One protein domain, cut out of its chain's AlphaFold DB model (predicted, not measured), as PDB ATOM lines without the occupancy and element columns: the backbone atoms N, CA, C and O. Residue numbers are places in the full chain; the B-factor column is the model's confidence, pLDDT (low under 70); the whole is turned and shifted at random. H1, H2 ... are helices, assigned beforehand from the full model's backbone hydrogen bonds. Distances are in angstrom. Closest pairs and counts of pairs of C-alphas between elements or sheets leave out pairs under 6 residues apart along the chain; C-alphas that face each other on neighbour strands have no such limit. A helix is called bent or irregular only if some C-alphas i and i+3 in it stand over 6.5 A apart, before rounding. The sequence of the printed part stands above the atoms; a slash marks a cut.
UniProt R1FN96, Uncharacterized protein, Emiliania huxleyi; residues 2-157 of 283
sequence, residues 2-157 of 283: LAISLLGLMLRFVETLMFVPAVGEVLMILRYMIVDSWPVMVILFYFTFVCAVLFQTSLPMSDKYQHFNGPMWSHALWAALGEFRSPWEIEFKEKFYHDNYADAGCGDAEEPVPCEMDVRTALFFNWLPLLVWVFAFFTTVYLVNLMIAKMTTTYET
ATOM      1  N   LEU A   2     380.656 114.028 332.272       94.38
ATOM      2  CA  LEU A   2     379.186 113.995 332.425       94.38
ATOM      3  C   LEU A   2     378.430 113.334 331.255       94.38
ATOM      4  O   LEU A   2     377.538 112.527 331.492       94.38
ATOM      5  N   ALA A   3     378.822 113.609 330.006       93.69
ATOM      6  CA  ALA A   3     378.172 113.021 328.830       93.69
ATOM      7  C   ALA A   3     378.281 111.486 328.777       93.69
ATOM      8  O   ALA A   3     377.319 110.809 328.426       93.69
ATOM      9  N   ILE A   4     379.431 110.927 329.173       94.75
ATOM     10  CA  ILE A   4     379.652 109.473 329.189       94.75
ATOM     11  C   ILE A   4     378.809 108.828 330.294       94.75
ATOM     12  O   ILE A   4     378.183 107.796 330.068       94.75
ATOM     13  N   SER A   5     378.738 109.457 331.471       95.75
ATOM     14  CA  SER A   5     377.889 108.991 332.572       95.75
ATOM     15  C   SER A   5     376.405 109.028 332.202       95.75
ATOM     16  O   SER A   5     375.687 108.066 332.471       95.75
ATOM     17  N   LEU A   6     375.955 110.098 331.540       96.50
ATOM     18  CA  LEU A   6     374.585 110.221 331.042       96.50
ATOM     19  C   LEU A   6     374.271 109.139 330.001       96.50
ATOM     20  O   LEU A   6     373.231 108.494 330.089       96.50
ATOM     21  N   LEU A   7     375.183 108.901 329.052       94.12
ATOM     22  CA  LEU A   7     375.033 107.845 328.053       94.12
ATOM     23  C   LEU A   7     374.931 106.466 328.717       94.12
ATOM     24  O   LEU A   7     374.051 105.684 328.371       94.12
ATOM     25  N   GLY A   8     375.784 106.183 329.704       94.50
ATOM     26  CA  GLY A   8     375.721 104.942 330.476       94.50
ATOM     27  C   GLY A   8     374.386 104.772 331.204       94.50
ATOM     28  O   GLY A   8     373.804 103.690 331.173       94.50
ATOM     29  N   LEU A   9     373.861 105.846 331.799       95.75
ATOM     30  CA  LEU A   9     372.553 105.840 332.455       95.75
ATOM     31  C   LEU A   9     371.410 105.606 331.456       95.75
ATOM     32  O   LEU A   9     370.515 104.815 331.738       95.75
ATOM     33  N   MET A  10     371.469 106.220 330.273       94.06
ATOM     34  CA  MET A  10     370.485 106.006 329.206       94.06
ATOM     35  C   MET A  10     370.512 104.571 328.677       94.06
ATOM     36  O   MET A  10     369.461 103.959 328.514       94.06
ATOM     37  N   LEU A  11     371.697 103.989 328.473       92.44
ATOM     38  CA  LEU A  11     371.828 102.590 328.059       92.44
ATOM     39  C   LEU A  11     371.273 101.632 329.120       92.44
ATOM     40  O   LEU A  11     370.543 100.704 328.779       92.44
ATOM     41  N   ARG A  12     371.545 101.891 330.407       90.75
ATOM     42  CA  ARG A  12     370.954 101.124 331.515       90.75
ATOM     43  C   ARG A  12     369.439 101.271 331.585       90.75
ATOM     44  O   ARG A  12     368.747 100.302 331.884       90.75
ATOM     45  N   PHE A  13     368.911 102.453 331.291       92.69
ATOM     46  CA  PHE A  13     367.470 102.670 331.224       92.69
ATOM     47  C   PHE A  13     366.830 101.863 330.087       92.69
ATOM     48  O   PHE A  13     365.839 101.177 330.317       92.69
ATOM     49  N   VAL A  14     367.435 101.854 328.893       88.06
ATOM     50  CA  VAL A  14     366.978 101.030 327.759       88.06
ATOM     51  C   VAL A  14     367.045  99.534 328.081       88.06
ATOM     52  O   VAL A  14     366.110  98.801 327.780       88.06
ATOM     53  N   GLU A  15     368.106  99.083 328.750       87.31
ATOM     54  CA  GLU A  15     368.209  97.708 329.254       87.31
ATOM     55  C   GLU A  15     367.086  97.396 330.254       87.31
ATOM     56  O   GLU A  15     366.454  96.347 330.177       87.31
ATOM     57  N   THR A  16     366.764  98.350 331.133       88.06
ATOM     58  CA  THR A  16     365.675  98.204 332.106       88.06
ATOM     59  C   THR A  16     364.310  98.073 331.423       88.06
ATOM     60  O   THR A  16     363.474  97.278 331.847       88.06
ATOM     61  N   LEU A  17     364.092  98.811 330.329       88.06
ATOM     62  CA  LEU A  17     362.866  98.733 329.533       88.06
ATOM     63  C   LEU A  17     362.656  97.353 328.896       88.06
ATOM     64  O   LEU A  17     361.509  96.944 328.732       88.06
ATOM     65  N   MET A  18     363.725  96.608 328.590       84.06
ATOM     66  CA  MET A  18     363.605  95.248 328.045       84.06
ATOM     67  C   MET A  18     363.002  94.249 329.045       84.06
ATOM     68  O   MET A  18     362.424  93.255 328.617       84.06
ATOM     69  N   PHE A  19     363.075  94.517 330.355       82.62
ATOM     70  CA  PHE A  19     362.454  93.657 331.371       82.62
ATOM     71  C   PHE A  19     360.935  93.836 331.478       82.62
ATOM     72  O   PHE A  19     360.265  93.005 332.089       82.62
ATOM     73  N   VAL A  20     360.369  94.908 330.910       88.69
ATOM     74  CA  VAL A  20     358.919  95.120 330.910       88.69
ATOM     75  C   VAL A  20     358.324  94.347 329.727       88.69
ATOM     76  O   VAL A  20     358.581  94.734 328.589       88.69
ATOM     77  N   PRO A  21     357.498  93.300 329.942       82.50
ATOM     78  CA  PRO A  21     357.070  92.398 328.866       82.50
ATOM     79  C   PRO A  21     356.372  93.127 327.708       82.50
ATOM     80  O   PRO A  21     356.710  92.910 326.549       82.50
ATOM     81  N   ALA A  22     355.498  94.091 328.018       85.38
ATOM     82  CA  ALA A  22     354.822  94.903 327.005       85.38
ATOM     83  C   ALA A  22     355.784  95.757 326.155       85.38
ATOM     84  O   ALA A  22     355.528  96.002 324.979       85.38
ATOM     85  N   VAL A  23     356.894  96.226 326.736       88.50
ATOM     86  CA  VAL A  23     357.887  97.052 326.029       88.50
ATOM     87  C   VAL A  23     358.888  96.173 325.276       88.50
ATOM     88  O   VAL A  23     359.291  96.523 324.169       88.50
ATOM     89  N   GLY A  24     359.246  95.013 325.833       83.50
ATOM     90  CA  GLY A  24     360.134  94.035 325.204       83.50
ATOM     91  C   GLY A  24     359.613  93.548 323.851       83.50
ATOM     92  O   GLY A  24     360.372  93.517 322.882       83.50
ATOM     93  N   GLU A  25     358.311  93.265 323.747       84.19
ATOM     94  CA  GLU A  25     357.662  92.908 322.476       84.19
ATOM     95  C   GLU A  25     357.843  93.992 321.407       84.19
ATOM     96  O   GLU A  25     358.269  93.716 320.280       84.19
ATOM     97  N   VAL A  26     357.574  95.247 321.774       88.38
ATOM     98  CA  VAL A  26     357.699  96.396 320.868       88.38
ATOM     99  C   VAL A  26     359.155  96.609 320.459       88.38
ATOM    100  O   VAL A  26     359.425  96.831 319.281       88.38
ATOM    101  N   LEU A  27     360.105  96.497 321.392       87.94
ATOM    102  CA  LEU A  27     361.536  96.628 321.105       87.94
ATOM    103  C   LEU A  27     362.043  95.527 320.169       87.94
ATOM    104  O   LEU A  27     362.863  95.798 319.290       87.94
ATOM    105  N   MET A  28     361.542  94.300 320.312       83.75
ATOM    106  CA  MET A  28     361.886  93.204 319.412       83.75
ATOM    107  C   MET A  28     361.389  93.481 317.992       83.75
ATOM    108  O   MET A  28     362.167  93.371 317.042       83.75
ATOM    109  N   ILE A  29     360.124  93.890 317.844       88.88
ATOM    110  CA  ILE A  29     359.555  94.269 316.545       88.88
ATOM    111  C   ILE A  29     360.352  95.436 315.945       88.88
ATOM    112  O   ILE A  29     360.787  95.357 314.796       88.88
ATOM    113  N   LEU A  30     360.630  96.470 316.744       90.75
ATOM    114  CA  LEU A  30     361.402  97.639 316.331       90.75
ATOM    115  C   LEU A  30     362.801  97.254 315.834       90.75
ATOM    116  O   LEU A  30     363.251  97.766 314.813       90.75
ATOM    117  N   ARG A  31     363.483  96.318 316.501       89.56
ATOM    118  CA  ARG A  31     364.802  95.832 316.070       89.56
ATOM    119  C   ARG A  31     364.755  95.220 314.671       89.56
ATOM    120  O   ARG A  31     365.632  95.504 313.858       89.56
ATOM    121  N   TYR A  32     363.752  94.395 314.378       89.88
ATOM    122  CA  TYR A  32     363.591  93.811 313.043       89.88
ATOM    123  C   TYR A  32     363.232  94.865 311.992       89.88
ATOM    124  O   TYR A  32     363.787  94.847 310.894       89.88
ATOM    125  N   MET A  33     362.359  95.807 312.349       92.38
ATOM    126  CA  MET A  33     361.985  96.939 311.504       92.38
ATOM    127  C   MET A  33     363.205  97.799 311.131       92.38
ATOM    128  O   MET A  33     363.392  98.128 309.960       92.38
ATOM    129  N   ILE A  34     364.096  98.085 312.090       92.00
ATOM    130  CA  ILE A  34     365.344  98.826 311.848       92.00
ATOM    131  C   ILE A  34     366.221  98.110 310.816       92.00
ATOM    132  O   ILE A  34     366.692  98.751 309.877       92.00
ATOM    133  N   VAL A  35     366.413  96.792 310.953       91.94
ATOM    134  CA  VAL A  35     367.249  96.011 310.024       91.94
ATOM    135  C   VAL A  35     366.702  96.067 308.597       91.94
ATOM    136  O   VAL A  35     367.476  96.279 307.666       91.94
ATOM    137  N   ASP A  36     365.387  95.938 308.411       92.69
ATOM    138  CA  ASP A  36     364.786  96.003 307.071       92.69
ATOM    139  C   ASP A  36     364.811  97.420 306.477       92.69
ATOM    140  O   ASP A  36     364.951  97.600 305.269       92.69
ATOM    141  N   SER A  37     364.742  98.450 307.325       93.50
ATOM    142  CA  SER A  37     364.837  99.853 306.896       93.50
ATOM    143  C   SER A  37     366.256 100.329 306.584       93.50
ATOM    144  O   SER A  37     366.428 101.404 306.001       93.50
ATOM    145  N   TRP A  38     367.276  99.540 306.935       94.50
ATOM    146  CA  TRP A  38     368.682  99.909 306.777       94.50
ATOM    147  C   TRP A  38     369.048 100.391 305.361       94.50
ATOM    148  O   TRP A  38     369.691 101.436 305.250       94.50
ATOM    149  N   PRO A  39     368.613  99.741 304.261       94.62
ATOM    150  CA  PRO A  39     368.920 100.216 302.913       94.62
ATOM    151  C   PRO A  39     368.365 101.619 302.633       94.62
ATOM    152  O   PRO A  39     369.030 102.427 301.990       94.62
ATOM    153  N   VAL A  40     367.169 101.933 303.143       93.38
ATOM    154  CA  VAL A  40     366.546 103.257 302.974       93.38
ATOM    155  C   VAL A  40     367.314 104.310 303.770       93.38
ATOM    156  O   VAL A  40     367.575 105.391 303.251       93.38
ATOM    157  N   MET A  41     367.749 103.972 304.988       92.56
ATOM    158  CA  MET A  41     368.601 104.839 305.812       92.56
ATOM    159  C   MET A  41     369.946 105.140 305.139       92.56
ATOM    160  O   MET A  41     370.388 106.284 305.151       92.56
ATOM    161  N   VAL A  42     370.575 104.146 304.500       95.00
ATOM    162  CA  VAL A  42     371.827 104.341 303.746       95.00
ATOM    163  C   VAL A  42     371.616 105.278 302.557       95.00
ATOM    164  O   VAL A  42     372.426 106.177 302.342       95.00
ATOM    165  N   ILE A  43     370.522 105.108 301.807       94.62
ATOM    166  CA  ILE A  43     370.176 105.999 300.691       94.62
ATOM    167  C   ILE A  43     369.944 107.425 301.201       94.62
ATOM    168  O   ILE A  43     370.492 108.368 300.636       94.62
ATOM    169  N   LEU A  44     369.182 107.589 302.284       91.75
ATOM    170  CA  LEU A  44     368.939 108.894 302.899       91.75
ATOM    171  C   LEU A  44     370.250 109.553 303.336       91.75
ATOM    172  O   LEU A  44     370.494 110.703 302.985       91.75
ATOM    173  N   PHE A  45     371.125 108.819 304.024       91.06
ATOM    174  CA  PHE A  45     372.425 109.330 304.449       91.06
ATOM    175  C   PHE A  45     373.297 109.745 303.259       91.06
ATOM    176  O   PHE A  45     373.912 110.807 303.290       91.06
ATOM    177  N   TYR A  46     373.308 108.947 302.188       93.31
ATOM    178  CA  TYR A  46     374.014 109.276 300.954       93.31
ATOM    179  C   TYR A  46     373.490 110.573 300.316       93.31
ATOM    180  O   TYR A  46     374.282 111.452 299.985       93.31
ATOM    181  N   PHE A  47     372.171 110.737 300.187       91.44
ATOM    182  CA  PHE A  47     371.587 111.964 299.635       91.44
ATOM    183  C   PHE A  47     371.878 113.193 300.504       91.44
ATOM    184  O   PHE A  47     372.233 114.243 299.966       91.44
ATOM    185  N   THR A  48     371.777 113.060 301.828       89.88
ATOM    186  CA  THR A  48     372.126 114.127 302.776       89.88
ATOM    187  C   THR A  48     373.602 114.502 302.663       89.88
ATOM    188  O   THR A  48     373.918 115.686 302.606       89.88
ATOM    189  N   PHE A  49     374.499 113.515 302.552       90.25
ATOM    190  CA  PHE A  49     375.932 113.734 302.336       90.25
ATOM    191  C   PHE A  49     376.195 114.514 301.046       90.25
ATOM    192  O   PHE A  49     376.880 115.534 301.065       90.25
ATOM    193  N   VAL A  50     375.632 114.056 299.921       91.00
ATOM    194  CA  VAL A  50     375.822 114.697 298.612       91.00
ATOM    195  C   VAL A  50     375.315 116.136 298.639       91.00
ATOM    196  O   VAL A  50     376.018 117.034 298.184       91.00
ATOM    197  N   CYS A  51     374.137 116.379 299.216       87.56
ATOM    198  CA  CYS A  51     373.604 117.735 299.320       87.56
ATOM    199  C   CYS A  51     374.457 118.611 300.238       87.56
ATOM    200  O   CYS A  51     374.760 119.735 299.857       87.56
ATOM    201  N   ALA A  52     374.909 118.107 301.390       85.44
ATOM    202  CA  ALA A  52     375.791 118.852 302.286       85.44
ATOM    203  C   ALA A  52     377.090 119.285 301.585       85.44
ATOM    204  O   ALA A  52     377.486 120.443 301.700       85.44
ATOM    205  N   VAL A  53     377.711 118.393 300.802       86.75
ATOM    206  CA  VAL A  53     378.908 118.719 300.010       86.75
ATOM    207  C   VAL A  53     378.596 119.758 298.933       86.75
ATOM    208  O   VAL A  53     379.338 120.727 298.809       86.75
ATOM    209  N   LEU A  54     377.495 119.604 298.187       86.31
ATOM    210  CA  LEU A  54     377.086 120.577 297.163       86.31
ATOM    211  C   LEU A  54     376.820 121.960 297.762       86.31
ATOM    212  O   LEU A  54     377.215 122.970 297.188       86.31
ATOM    213  N   PHE A  55     376.181 122.022 298.925       79.50
ATOM    214  CA  PHE A  55     375.949 123.274 299.633       79.50
ATOM    215  C   PHE A  55     377.255 123.914 300.107       79.50
ATOM    216  O   PHE A  55     377.447 125.114 299.917       79.50
ATOM    217  N   GLN A  56     378.172 123.116 300.656       80.69
ATOM    218  CA  GLN A  56     379.468 123.600 301.122       80.69
ATOM    219  C   GLN A  56     380.329 124.147 299.978       80.69
ATOM    220  O   GLN A  56     381.021 125.142 300.168       80.69
ATOM    221  N   THR A  57     380.290 123.532 298.792       81.56
ATOM    222  CA  THR A  57     381.055 124.008 297.627       81.56
ATOM    223  C   THR A  57     380.420 125.207 296.931       81.56
ATOM    224  O   THR A  57     381.115 125.928 296.219       81.56
ATOM    225  N   SER A  58     379.115 125.417 297.104       76.75
ATOM    226  CA  SER A  58     378.376 126.460 296.380       76.75
ATOM    227  C   SER A  58     378.341 127.798 297.101       76.75
ATOM    228  O   SER A  58     378.043 128.816 296.482       76.75
ATOM    229  N   LEU A  59     378.647 127.812 298.397       72.31
ATOM    230  CA  LEU A  59     378.737 129.036 299.175       72.31
ATOM    231  C   LEU A  59     380.202 129.465 299.287       72.31
ATOM    232  O   LEU A  59     381.033 128.656 299.703       72.31
ATOM    233  N   PRO A  60     380.539 130.726 298.964       66.12
ATOM    234  CA  PRO A  60     381.861 131.257 299.251       66.12
ATOM    235  C   PRO A  60     381.980 131.424 300.771       66.12
ATOM    236  O   PRO A  60     381.565 132.423 301.350       66.12
ATOM    237  N   MET A  61     382.464 130.382 301.441       62.81
ATOM    238  CA  MET A  61     382.704 130.381 302.879       62.81
ATOM    239  C   MET A  61     384.084 130.982 303.145       62.81
ATOM    240  O   MET A  61     385.079 130.515 302.594       62.81
ATOM    241  N   SER A  62     384.146 131.981 304.029       61.16
ATOM    242  CA  SER A  62     385.405 132.431 304.635       61.16
ATOM    243  C   SER A  62     386.152 131.232 305.241       61.16
ATOM    244  O   SER A  62     385.515 130.331 305.794       61.16
ATOM    245  N   ASP A  63     387.490 131.225 305.181       66.50
ATOM    246  CA  ASP A  63     388.356 130.120 305.643       66.50
ATOM    247  C   ASP A  63     388.040 129.640 307.073       66.50
ATOM    248  O   ASP A  63     388.259 128.478 307.417       66.50
ATOM    249  N   LYS A  64     387.437 130.502 307.902       60.16
ATOM    250  CA  LYS A  64     386.985 130.175 309.265       60.16
ATOM    251  C   LYS A  64     385.870 129.119 309.329       60.16
ATOM    252  O   LYS A  64     385.670 128.527 310.388       60.16
ATOM    253  N   TYR A  65     385.152 128.865 308.234       59.47
ATOM    254  CA  TYR A  65     383.993 127.963 308.188       59.47
ATOM    255  C   TYR A  65     384.207 126.707 307.327       59.47
ATOM    256  O   TYR A  65     383.283 125.909 307.177       59.47
ATOM    257  N   GLN A  66     385.418 126.468 306.809       60.91
ATOM    258  CA  GLN A  66     385.731 125.272 306.006       60.91
ATOM    259  C   GLN A  66     385.790 123.957 306.806       60.91
ATOM    260  O   GLN A  66     385.999 122.885 306.232       60.91
ATOM    261  N   HIS A  67     385.618 123.990 308.127       65.31
ATOM    262  CA  HIS A  67     385.700 122.784 308.945       65.31
ATOM    263  C   HIS A  67     384.528 121.820 308.690       65.31
ATOM    264  O   HIS A  67     383.376 122.224 308.580       65.31
ATOM    265  N   PHE A  68     384.828 120.516 308.671       61.38
ATOM    266  CA  PHE A  68     383.864 119.423 308.446       61.38
ATOM    267  C   PHE A  68     382.711 119.386 309.472       61.38
ATOM    268  O   PHE A  68     381.621 118.924 309.159       61.38
ATOM    269  N   ASN A  69     382.919 119.946 310.669       60.12
ATOM    270  CA  ASN A  69     381.873 120.150 311.684       60.12
ATOM    271  C   ASN A  69     381.003 121.391 311.416       60.12
ATOM    272  O   ASN A  69     380.330 121.887 312.321       60.12
ATOM    273  N   GLY A  70     381.065 121.935 310.204       62.38
ATOM    274  CA  GLY A  70     380.327 123.119 309.827       62.38
ATOM    275  C   GLY A  70     378.814 122.927 309.983       62.38
ATOM    276  O   GLY A  70     378.301 121.806 309.880       62.38
ATOM    277  N   PRO A  71     378.078 124.032 310.181       63.56
ATOM    278  CA  PRO A  71     376.626 124.031 310.360       63.56
ATOM    279  C   PRO A  71     375.878 123.288 309.237       63.56
ATOM    280  O   PRO A  71     374.809 122.729 309.453       63.56
ATOM    281  N   MET A  72     376.445 123.196 308.032       68.56
ATOM    282  CA  MET A  72     375.748 122.618 306.879       68.56
ATOM    283  C   MET A  72     375.391 121.134 307.024       68.56
ATOM    284  O   MET A  72     374.333 120.724 306.552       68.56
ATOM    285  N   TRP A  73     376.222 120.331 307.695       72.94
ATOM    286  CA  TRP A  73     375.943 118.903 307.881       72.94
ATOM    287  C   TRP A  73     374.762 118.653 308.814       72.94
ATOM    288  O   TRP A  73     373.890 117.835 308.513       72.94
ATOM    289  N   SER A  74     374.714 119.376 309.934       74.56
ATOM    290  CA  SER A  74     373.579 119.297 310.847       74.56
ATOM    291  C   SER A  74     372.326 119.848 310.169       74.56
ATOM    292  O   SER A  74     371.282 119.207 310.233       74.56
ATOM    293  N   HIS A  75     372.415 120.964 309.442       75.94
ATOM    294  CA  HIS A  75     371.259 121.551 308.760       75.94
ATOM    295  C   HIS A  75     370.686 120.671 307.649       75.94
ATOM    296  O   HIS A  75     369.468 120.567 307.550       75.94
ATOM    297  N   ALA A  76     371.519 120.005 306.844       79.75
ATOM    298  CA  ALA A  76     371.029 119.074 305.827       79.75
ATOM    299  C   ALA A  76     370.264 117.899 306.464       79.75
ATOM    300  O   ALA A  76     369.233 117.471 305.943       79.75
ATOM    301  N   LEU A  77     370.730 117.415 307.621       82.06
ATOM    302  CA  LEU A  77     370.047 116.375 308.387       82.06
ATOM    303  C   LEU A  77     368.708 116.873 308.962       82.06
ATOM    304  O   LEU A  77     367.693 116.203 308.796       82.06
ATOM    305  N   TRP A  78     368.687 118.047 309.599       81.69
ATOM    306  CA  TRP A  78     367.461 118.645 310.151       81.69
ATOM    307  C   TRP A  78     366.431 118.960 309.060       81.69
ATOM    308  O   TRP A  78     365.243 118.684 309.227       81.69
ATOM    309  N   ALA A  79     366.891 119.422 307.897       78.00
ATOM    310  CA  ALA A  79     366.049 119.623 306.726       78.00
ATOM    311  C   ALA A  79     365.432 118.301 306.235       78.00
ATOM    312  O   ALA A  79     364.235 118.252 305.955       78.00
ATOM    313  N   ALA A  80     366.195 117.202 306.205       81.25
ATOM    314  CA  ALA A  80     365.653 115.883 305.864       81.25
ATOM    315  C   ALA A  80     364.588 115.390 306.868       81.25
ATOM    316  O   ALA A  80     363.702 114.621 306.492       81.25
ATOM    317  N   LEU A  81     364.645 115.845 308.125       83.44
ATOM    318  CA  LEU A  81     363.656 115.549 309.170       83.44
ATOM    319  C   LEU A  81     362.413 116.455 309.117       83.44
ATOM    320  O   LEU A  81     361.503 116.288 309.928       83.44
ATOM    321  N   GLY A  82     362.338 117.386 308.161       77.25
ATOM    322  CA  GLY A  82     361.199 118.290 307.985       77.25
ATOM    323  C   GLY A  82     361.327 119.624 308.725       77.25
ATOM    324  O   GLY A  82     360.448 120.477 308.593       77.25
ATOM    325  N   GLU A  83     362.426 119.859 309.446       79.19
ATOM    326  CA  GLU A  83     362.751 121.178 309.986       79.19
ATOM    327  C   GLU A  83     363.387 122.047 308.894       79.19
ATOM    328  O   GLU A  83     364.593 122.276 308.845       79.19
ATOM    329  N   PHE A  84     362.539 122.562 308.002       65.56
ATOM    330  CA  PHE A  84     362.918 123.604 307.037       65.56
ATOM    331  C   PHE A  84     362.863 125.009 307.624       65.56
ATOM    332  O   PHE A  84     363.147 125.973 306.915       65.56
ATOM    333  N   ARG A  85     362.482 125.148 308.902       60.50
ATOM    334  CA  ARG A  85     362.562 126.435 309.590       60.50
ATOM    335  C   ARG A  85     364.026 126.838 309.533       60.50
ATOM    336  O   ARG A  85     364.873 126.115 310.040       60.50
ATOM    337  N   SER A  86     364.316 127.913 308.821       53.91
ATOM    338  CA  SER A  86     365.647 128.233 308.335       53.91
ATOM    339  C   SER A  86     366.273 129.348 309.180       53.91
ATOM    340  O   SER A  86     366.237 130.506 308.771       53.91
ATOM    341  N   PRO A  87     366.925 129.049 310.328       51.41
ATOM    342  CA  PRO A  87     367.919 129.955 310.894       51.41
ATOM    343  C   PRO A  87     368.915 130.392 309.828       51.41
ATOM    344  O   PRO A  87     369.306 131.544 309.816       51.41
ATOM    345  N   TRP A  88     369.225 129.520 308.859       56.22
ATOM    346  CA  TRP A  88     370.046 129.875 307.712       56.22
ATOM    347  C   TRP A  88     369.443 130.998 306.865       56.22
ATOM    348  O   TRP A  88     370.192 131.798 306.358       56.22
ATOM    349  N   GLU A  89     368.131 131.155 306.703       60.25
ATOM    350  CA  GLU A  89     367.634 132.264 305.878       60.25
ATOM    351  C   GLU A  89     367.795 133.616 306.586       60.25
ATOM    352  O   GLU A  89     367.987 134.633 305.926       60.25
ATOM    353  N   ILE A  90     367.762 133.619 307.922       57.19
ATOM    354  CA  ILE A  90     367.908 134.821 308.749       57.19
ATOM    355  C   ILE A  90     369.391 135.083 309.029       57.19
ATOM    356  O   ILE A  90     369.898 136.115 308.616       57.19
ATOM    357  N   GLU A  91     370.119 134.128 309.611       62.16
ATOM    358  CA  GLU A  91     371.554 134.246 309.886       62.16
ATOM    359  C   GLU A  91     372.382 134.322 308.607       62.16
ATOM    360  O   GLU A  91     373.332 135.088 308.574       62.16
ATOM    361  N   PHE A  92     372.061 133.577 307.541       62.78
ATOM    362  CA  PHE A  92     372.832 133.686 306.299       62.78
ATOM    363  C   PHE A  92     372.551 135.012 305.606       62.78
ATOM    364  O   PHE A  92     373.504 135.640 305.177       62.78
ATOM    365  N   LYS A  93     371.300 135.498 305.529       61.41
ATOM    366  CA  LYS A  93     371.065 136.856 304.999       61.41
ATOM    367  C   LYS A  93     371.755 137.898 305.877       61.41
ATOM    368  O   LYS A  93     372.424 138.768 305.352       61.41
ATOM    369  N   GLU A  94     371.679 137.794 307.194       65.12
ATOM    370  CA  GLU A  94     372.268 138.794 308.085       65.12
ATOM    371  C   GLU A  94     373.807 138.784 308.036       65.12
ATOM    372  O   GLU A  94     374.411 139.827 307.800       65.12
ATOM    373  N   LYS A  95     374.460 137.616 308.139       62.34
ATOM    374  CA  LYS A  95     375.930 137.495 308.088       62.34
ATOM    375  C   LYS A  95     376.512 137.627 306.689       62.34
ATOM    376  O   LYS A  95     377.556 138.242 306.542       62.34
ATOM    377  N   PHE A  96     375.876 137.068 305.660       63.16
ATOM    378  CA  PHE A  96     376.387 137.179 304.289       63.16
ATOM    379  C   PHE A  96     376.290 138.616 303.783       63.16
ATOM    380  O   PHE A  96     377.198 139.070 303.091       63.16
ATOM    381  N   TYR A  97     375.222 139.344 304.133       60.47
ATOM    382  CA  TYR A  97     375.158 140.770 303.825       60.47
ATOM    383  C   TYR A  97     376.165 141.558 304.671       60.47
ATOM    384  O   TYR A  97     376.861 142.389 304.105       60.47
ATOM    385  N   HIS A  98     376.322 141.280 305.971       60.50
ATOM    386  CA  HIS A  98     377.292 142.012 306.796       60.50
ATOM    387  C   HIS A  98     378.758 141.761 306.415       60.50
ATOM    388  O   HIS A  98     379.505 142.724 306.257       60.50
ATOM    389  N   ASP A  99     379.176 140.506 306.242       61.75
ATOM    390  CA  ASP A  99     380.584 140.154 306.017       61.75
ATOM    391  C   ASP A  99     381.046 140.565 304.608       61.75
ATOM    392  O   ASP A  99     382.133 141.121 304.459       61.75
ATOM    393  N   ASN A 100     380.211 140.393 303.570       57.78
ATOM    394  CA  ASN A 100     380.586 140.815 302.213       57.78
ATOM    395  C   ASN A 100     380.553 142.339 302.023       57.78
ATOM    396  O   ASN A 100     381.338 142.852 301.230       57.78
ATOM    397  N   TYR A 101     379.686 143.078 302.729       55.62
ATOM    398  CA  TYR A 101     379.730 144.547 302.699       55.62
ATOM    399  C   TYR A 101     380.915 145.106 303.497       55.62
ATOM    400  O   TYR A 101     381.488 146.120 303.097       55.62
ATOM    401  N   ALA A 102     381.296 144.447 304.597       56.12
ATOM    402  CA  ALA A 102     382.432 144.857 305.415       56.12
ATOM    403  C   ALA A 102     383.778 144.630 304.700       56.12
ATOM    404  O   ALA A 102     384.592 145.550 304.644       56.12
ATOM    405  N   ASP A 103     383.996 143.453 304.101       54.66
ATOM    406  CA  ASP A 103     385.258 143.132 303.407       54.66
ATOM    407  C   ASP A 103     385.410 143.851 302.054       54.66
ATOM    408  O   ASP A 103     386.531 144.093 301.607       54.66
ATOM    409  N   ALA A 104     384.311 144.264 301.412       55.56
ATOM    410  CA  ALA A 104     384.359 145.056 300.179       55.56
ATOM    411  C   ALA A 104     384.838 146.509 300.391       55.56
ATOM    412  O   ALA A 104     384.897 147.275 299.430       55.56
ATOM    413  N   GLY A 105     385.161 146.919 301.626       52.72
ATOM    414  CA  GLY A 105     385.529 148.304 301.940       52.72
ATOM    415  C   GLY A 105     384.370 149.293 301.766       52.72
ATOM    416  O   GLY A 105     384.597 150.497 301.730       52.72
ATOM    417  N   CYS A 106     383.132 148.791 301.675       55.44
ATOM    418  CA  CYS A 106     381.907 149.588 301.590       55.44
ATOM    419  C   CYS A 106     381.441 150.080 302.989       55.44
ATOM    420  O   CYS A 106     380.355 150.643 303.117       55.44
ATOM    421  N   GLY A 107     382.237 149.860 304.045       49.72
ATOM    422  CA  GLY A 107     381.975 150.345 305.400       49.72
ATOM    423  C   GLY A 107     382.363 151.816 305.553       49.72
ATOM    424  O   GLY A 107     383.523 152.163 305.357       49.72
ATOM    425  N   ASP A 108     381.377 152.635 305.918       56.72
ATOM    426  CA  ASP A 108     381.450 154.040 306.369       56.72
ATOM    427  C   ASP A 108     381.134 155.129 305.327       56.72
ATOM    428  O   ASP A 108     381.096 156.310 305.676       56.72
ATOM    429  N   ALA A 109     380.810 154.779 304.078       49.59
ATOM    430  CA  ALA A 109     380.243 155.762 303.153       49.59
ATOM    431  C   ALA A 109     378.766 156.031 303.507       49.59
ATOM    432  O   ALA A 109     377.933 155.128 303.489       49.59
ATOM    433  N   GLU A 110     378.449 157.292 303.809       61.47
ATOM    434  CA  GLU A 110     377.111 157.798 304.175       61.47
ATOM    435  C   GLU A 110     376.057 157.599 303.056       61.47
ATOM    436  O   GLU A 110     374.857 157.734 303.292       61.47
ATOM    437  N   GLU A 111     376.494 157.200 301.855       58.75
ATOM    438  CA  GLU A 111     375.649 156.793 300.733       58.75
ATOM    439  C   GLU A 111     375.987 155.359 300.271       58.75
ATOM    440  O   GLU A 111     377.154 155.047 300.017       58.75
ATOM    441  N   PRO A 112     374.983 154.468 300.123       53.19
ATOM    442  CA  PRO A 112     375.194 153.083 299.720       53.19
ATOM    443  C   PRO A 112     375.589 153.011 298.241       53.19
ATOM    444  O   PRO A 112     374.741 153.018 297.348       53.19
ATOM    445  N   VAL A 113     376.888 152.922 297.965       53.22
ATOM    446  CA  VAL A 113     377.379 152.582 296.627       53.22
ATOM    447  C   VAL A 113     377.115 151.086 296.402       53.22
ATOM    448  O   VAL A 113     377.509 150.278 297.245       53.22
ATOM    449  N   PRO A 114     376.434 150.675 295.315       54.88
ATOM    450  CA  PRO A 114     376.175 149.266 295.052       54.88
ATOM    451  C   PRO A 114     377.505 148.565 294.766       54.88
ATOM    452  O   PRO A 114     378.078 148.729 293.690       54.88
ATOM    453  N   CYS A 115     378.008 147.803 295.736       58.19
ATOM    454  CA  CYS A 115     379.190 146.976 295.540       58.19
ATOM    455  C   CYS A 115     378.842 145.968 294.417       58.19
ATOM    456  O   CYS A 115     377.845 145.242 294.502       58.19
ATOM    457  N   GLU A 116     379.594 146.007 293.315       57.75
ATOM    458  CA  GLU A 116     379.314 145.270 292.081       57.75
ATOM    459  C   GLU A 116     379.437 143.762 292.359       57.75
ATOM    460  O   GLU A 116     380.528 143.195 292.378       57.75
ATOM    461  N   MET A 117     378.318 143.098 292.670       57.78
ATOM    462  CA  MET A 117     378.320 141.646 292.833       57.78
ATOM    463  C   MET A 117     378.645 141.008 291.483       57.78
ATOM    464  O   MET A 117     377.931 141.232 290.504       57.78
ATOM    465  N   ASP A 118     379.682 140.170 291.444       65.62
ATOM    466  CA  ASP A 118     380.012 139.383 290.259       65.62
ATOM    467  C   ASP A 118     378.768 138.586 289.814       65.62
ATOM    468  O   ASP A 118     378.159 137.843 290.599       65.62
ATOM    469  N   VAL A 119     378.382 138.760 288.544       67.88
ATOM    470  CA  VAL A 119     377.208 138.152 287.889       67.88
ATOM    471  C   VAL A 119     377.211 136.634 288.062       67.88
ATOM    472  O   VAL A 119     376.153 136.003 288.149       67.88
ATOM    473  N   ARG A 120     378.407 136.038 288.168       65.44
ATOM    474  CA  ARG A 120     378.577 134.616 288.444       65.44
ATOM    475  C   ARG A 120     377.934 134.245 289.779       65.44
ATOM    476  O   ARG A 120     377.067 133.379 289.807       65.44
ATOM    477  N   THR A 121     378.268 134.942 290.860       66.69
ATOM    478  CA  THR A 121     377.690 134.717 292.196       66.69
ATOM    479  C   THR A 121     376.172 134.886 292.199       66.69
ATOM    480  O   THR A 121     375.470 134.042 292.751       66.69
ATOM    481  N   ALA A 122     375.645 135.903 291.512       67.06
ATOM    482  CA  ALA A 122     374.204 136.143 291.432       67.06
ATOM    483  C   ALA A 122     373.440 134.994 290.738       67.06
ATOM    484  O   ALA A 122     372.388 134.562 291.213       67.06
ATOM    485  N   LEU A 123     373.988 134.440 289.649       68.31
ATOM    486  CA  LEU A 123     373.424 133.250 289.001       68.31
ATOM    487  C   LEU A 123     373.480 132.023 289.914       68.31
ATOM    488  O   LEU A 123     372.548 131.217 289.904       68.31
ATOM    489  N   PHE A 124     374.540 131.897 290.721       70.75
ATOM    490  CA  PHE A 124     374.691 130.792 291.663       70.75
ATOM    491  C   PHE A 124     373.659 130.834 292.806       70.75
ATOM    492  O   PHE A 124     373.052 129.819 293.145       70.75
ATOM    493  N   PHE A 125     373.369 132.022 293.337       70.44
ATOM    494  CA  PHE A 125     372.346 132.198 294.372       70.44
ATOM    495  C   PHE A 125     370.919 131.924 293.882       70.44
ATOM    496  O   PHE A 125     370.093 131.454 294.660       70.44
ATOM    497  N   ASN A 126     370.628 132.143 292.596       77.25
ATOM    498  CA  ASN A 126     369.291 131.910 292.045       77.25
ATOM    499  C   ASN A 126     368.902 130.426 291.965       77.25
ATOM    500  O   ASN A 126     367.718 130.105 292.065       77.25
ATOM    501  N   TRP A 127     369.859 129.506 291.791       80.38
ATOM    502  CA  TRP A 127     369.541 128.074 291.700       80.38
ATOM    503  C   TRP A 127     369.499 127.376 293.064       80.38
ATOM    504  O   TRP A 127     368.875 126.322 293.197       80.38
ATOM    505  N   LEU A 128     370.117 127.957 294.094       79.81
ATOM    506  CA  LEU A 128     370.222 127.362 295.428       79.81
ATOM    507  C   LEU A 128     368.848 127.059 296.071       79.81
ATOM    508  O   LEU A 128     368.677 125.939 296.562       79.81
ATOM    509  N   PRO A 129     367.828 127.942 295.992       81.94
ATOM    510  CA  PRO A 129     366.470 127.624 296.443       81.94
ATOM    511  C   PRO A 129     365.863 126.415 295.727       81.94
ATOM    512  O   PRO A 129     365.179 125.606 296.351       81.94
ATOM    513  N   LEU A 130     366.140 126.256 294.428       86.62
ATOM    514  CA  LEU A 130     365.671 125.111 293.652       86.62
ATOM    515  C   LEU A 130     366.357 123.818 294.110       86.62
ATOM    516  O   LEU A 130     365.684 122.797 294.236       86.62
ATOM    517  N   LEU A 131     367.657 123.849 294.429       85.56
ATOM    518  CA  LEU A 131     368.358 122.679 294.970       85.56
ATOM    519  C   LEU A 131     367.817 122.279 296.349       85.56
ATOM    520  O   LEU A 131     367.534 121.099 296.562       85.56
ATOM    521  N   VAL A 132     367.608 123.245 297.257       84.00
ATOM    522  CA  VAL A 132     366.963 122.999 298.564       84.00
ATOM    523  C   VAL A 132     365.586 122.375 298.361       84.00
ATOM    524  O   VAL A 132     365.257 121.390 299.018       84.00
ATOM    525  N   TRP A 133     364.791 122.913 297.436       87.38
ATOM    526  CA  TRP A 133     363.447 122.421 297.155       87.38
ATOM    527  C   TRP A 133     363.447 120.985 296.614       87.38
ATOM    528  O   TRP A 133     362.697 120.144 297.110       87.38
ATOM    529  N   VAL A 134     364.315 120.669 295.646       91.12
ATOM    530  CA  VAL A 134     364.450 119.306 295.106       91.12
ATOM    531  C   VAL A 134     364.884 118.338 296.207       91.12
ATOM    532  O   VAL A 134     364.293 117.267 296.352       91.12
ATOM    533  N   PHE A 135     365.873 118.713 297.022       89.06
ATOM    534  CA  PHE A 135     366.316 117.907 298.159       89.06
ATOM    535  C   PHE A 135     365.187 117.670 299.169       89.06
ATOM    536  O   PHE A 135     364.952 116.529 299.572       89.06
ATOM    537  N   ALA A 136     364.454 118.723 299.535       88.56
ATOM    538  CA  ALA A 136     363.314 118.660 300.440       88.56
ATOM    539  C   ALA A 136     362.236 117.710 299.917       88.56
ATOM    540  O   ALA A 136     361.761 116.841 300.646       88.56
ATOM    541  N   PHE A 137     361.893 117.831 298.635       91.12
ATOM    542  CA  PHE A 137     360.912 116.980 297.977       91.12
ATOM    543  C   PHE A 137     361.347 115.509 297.988       91.12
ATOM    544  O   PHE A 137     360.599 114.641 298.437       91.12
ATOM    545  N   PHE A 138     362.576 115.208 297.561       93.19
ATOM    546  CA  PHE A 138     363.067 113.830 297.523       93.19
ATOM    547  C   PHE A 138     363.195 113.200 298.913       93.19
ATOM    548  O   PHE A 138     362.826 112.040 299.100       93.19
ATOM    549  N   THR A 139     363.695 113.932 299.903       91.62
ATOM    550  CA  THR A 139     363.866 113.383 301.255       91.62
ATOM    551  C   THR A 139     362.527 113.189 301.958       91.62
ATOM    552  O   THR A 139     362.223 112.079 302.392       91.62
ATOM    553  N   THR A 140     361.684 114.218 302.009       89.25
ATOM    554  CA  THR A 140     360.451 114.183 302.811       89.25
ATOM    555  C   THR A 140     359.277 113.511 302.106       89.25
ATOM    556  O   THR A 140     358.568 112.715 302.716       89.25
ATOM    557  N   VAL A 141     359.073 113.770 300.812       92.31
ATOM    558  CA  VAL A 141     357.917 113.230 300.079       92.31
ATOM    559  C   VAL A 141     358.203 111.831 299.553       92.31
ATOM    560  O   VAL A 141     357.305 110.994 299.530       92.31
ATOM    561  N   TYR A 142     359.434 111.547 299.133       94.50
ATOM    562  CA  TYR A 142     359.761 110.250 298.545       94.50
ATOM    563  C   TYR A 142     360.385 109.283 299.559       94.50
ATOM    564  O   TYR A 142     359.795 108.238 299.845       94.50
ATOM    565  N   LEU A 143     361.545 109.612 300.138       93.56
ATOM    566  CA  LEU A 143     362.287 108.675 300.994       93.56
ATOM    567  C   LEU A 143     361.579 108.382 302.320       93.56
ATOM    568  O   LEU A 143     361.450 107.213 302.680       93.56
ATOM    569  N   VAL A 144     361.084 109.403 303.027       91.25
ATOM    570  CA  VAL A 144     360.378 109.203 304.305       91.25
ATOM    571  C   VAL A 144     359.086 108.408 304.103       91.25
ATOM    572  O   VAL A 144     358.850 107.445 304.830       91.25
ATOM    573  N   ASN A 145     358.289 108.710 303.074       94.62
ATOM    574  CA  ASN A 145     357.078 107.936 302.775       94.62
ATOM    575  C   ASN A 145     357.388 106.481 302.400       94.62
ATOM    576  O   ASN A 145     356.684 105.566 302.832       94.62
ATOM    577  N   LEU A 146     358.463 106.242 301.645       94.12
ATOM    578  CA  LEU A 146     358.917 104.887 301.335       94.12
ATOM    579  C   LEU A 146     359.382 104.147 302.596       94.12
ATOM    580  O   LEU A 146     359.064 102.968 302.762       94.12
ATOM    581  N   MET A 147     360.081 104.833 303.505       93.56
ATOM    582  CA  MET A 147     360.480 104.285 304.801       93.56
ATOM    583  C   MET A 147     359.254 103.896 305.632       93.56
ATOM    584  O   MET A 147     359.185 102.767 306.110       93.56
ATOM    585  N   ILE A 148     358.248 104.772 305.739       94.19
ATOM    586  CA  ILE A 148     356.992 104.492 306.453       94.19
ATOM    587  C   ILE A 148     356.269 103.290 305.832       94.19
ATOM    588  O   ILE A 148     355.849 102.385 306.555       94.19
ATOM    589  N   ALA A 149     356.165 103.226 304.502       95.00
ATOM    590  CA  ALA A 149     355.515 102.111 303.813       95.00
ATOM    591  C   ALA A 149     356.233 100.773 304.071       95.00
ATOM    592  O   ALA A 149     355.591  99.752 304.342       95.00
ATOM    593  N   LYS A 150     357.572 100.775 304.036       94.12
ATOM    594  CA  LYS A 150     358.394  99.595 304.340       94.12
ATOM    595  C   LYS A 150     358.249  99.151 305.790       94.12
ATOM    596  O   LYS A 150     357.986  97.976 306.033       94.12
ATOM    597  N   MET A 151     358.334 100.093 306.726       93.81
ATOM    598  CA  MET A 151     358.130  99.851 308.155       93.81
ATOM    599  C   MET A 151     356.732  99.292 308.451       93.81
ATOM    600  O   MET A 151     356.586  98.358 309.230       93.81
ATOM    601  N   THR A 152     355.696  99.809 307.794       94.81
ATOM    602  CA  THR A 152     354.322  99.319 307.988       94.81
ATOM    603  C   THR A 152     354.169  97.886 307.480       94.81
ATOM    604  O   THR A 152     353.608  97.034 308.164       94.81
ATOM    605  N   THR A 153     354.741  97.582 306.311       93.56
ATOM    606  CA  THR A 153     354.685  96.232 305.731       93.56
ATOM    607  C   THR A 153     355.409  95.213 306.614       93.56
ATOM    608  O   THR A 153     354.897  94.121 306.860       93.56
ATOM    609  N   THR A 154     356.599  95.552 307.121       91.00
ATOM    610  CA  THR A 154     357.330  94.661 308.032       91.00
ATOM    611  C   THR A 154     356.607  94.494 309.352       91.00
ATOM    612  O   THR A 154     356.474  93.363 309.818       91.00
ATOM    613  N   TYR A 155     356.065  95.578 309.905       92.25
ATOM    614  CA  TYR A 155     355.257  95.527 311.114       92.25
ATOM    615  C   TYR A 155     354.090  94.548 310.973       92.25
ATOM    616  O   TYR A 155     353.967  93.646 311.794       92.25
ATOM    617  N   GLU A 156     353.286  94.645 309.910       90.88
ATOM    618  CA  GLU A 156     352.152  93.738 309.688       90.88
ATOM    619  C   GLU A 156     352.586  92.270 309.588       90.88
ATOM    620  O   GLU A 156     351.950  91.384 310.168       90.88
ATOM    621  N   THR A 157     353.693  91.995 308.891       90.06
ATOM    622  CA  THR A 157     354.199  90.619 308.769       90.06
ATOM    623  C   THR A 157     354.692  90.050 310.099       90.06
ATOM    624  O   THR A 157     354.394  88.899 310.413       90.06
TER     625      THR A 157
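What this domain is: This is residues 2 to 157 of the 283 residues of an uncharacterized protein of Emiliania huxleyi (UniProt R1FN96). Two long bent helices run side by side in opposite directions along H2b and H5b, with short H3 crossing both; H1 sticks out with residues 2 to 13, and H4 touches no helix. The 156 printed residues, with five named helices, H1 to H5, and no named strand, are all helix in class. The whole is only just loose, close to extended, with a radius of gyration of the C-alphas of 22.3 A, spanning 73 by 39 by 21 A.

Where its parts are: H1, residues 2 to 18, begins at C-alpha 2 (379.186, 113.995, 332.425). H2, residues 21 to 58, and H5, residues 119 to 157, were each assigned as one helix by hydrogen bonds but are bent: C-alphas 36 and 39 are 7.2 A apart, C-alphas 126 and 129 6.8 A. Their arms are H2a, 21 to 36, H2b, 39 to 58, H5a, 119 to 126, and H5b, 129 to 157, 40.9 A long. H3 is residues 71 to 80; H4 is 87 to 103.

How they stand to each other: H1 and H2a touch only at the corner. H2b and H5b touch at a shallow tilt of 11 degrees, opposite ways, closest at the C-alphas of Val 40 and Met 147, 6.4 A. H3 forms a helical hairpin with H2b. O i to N i+4 pairs are within hydrogen-bond range throughout H1, H2b, H3, H4 and H5a, in 11 of 12 for H2a and 23 of 25 for H5b.

The domain as a whole: The printed part has no cut; links H2 to H3 and H4 to H5 are long. Residues 60 to 72 and 84 to 123 have pLDDT under 70.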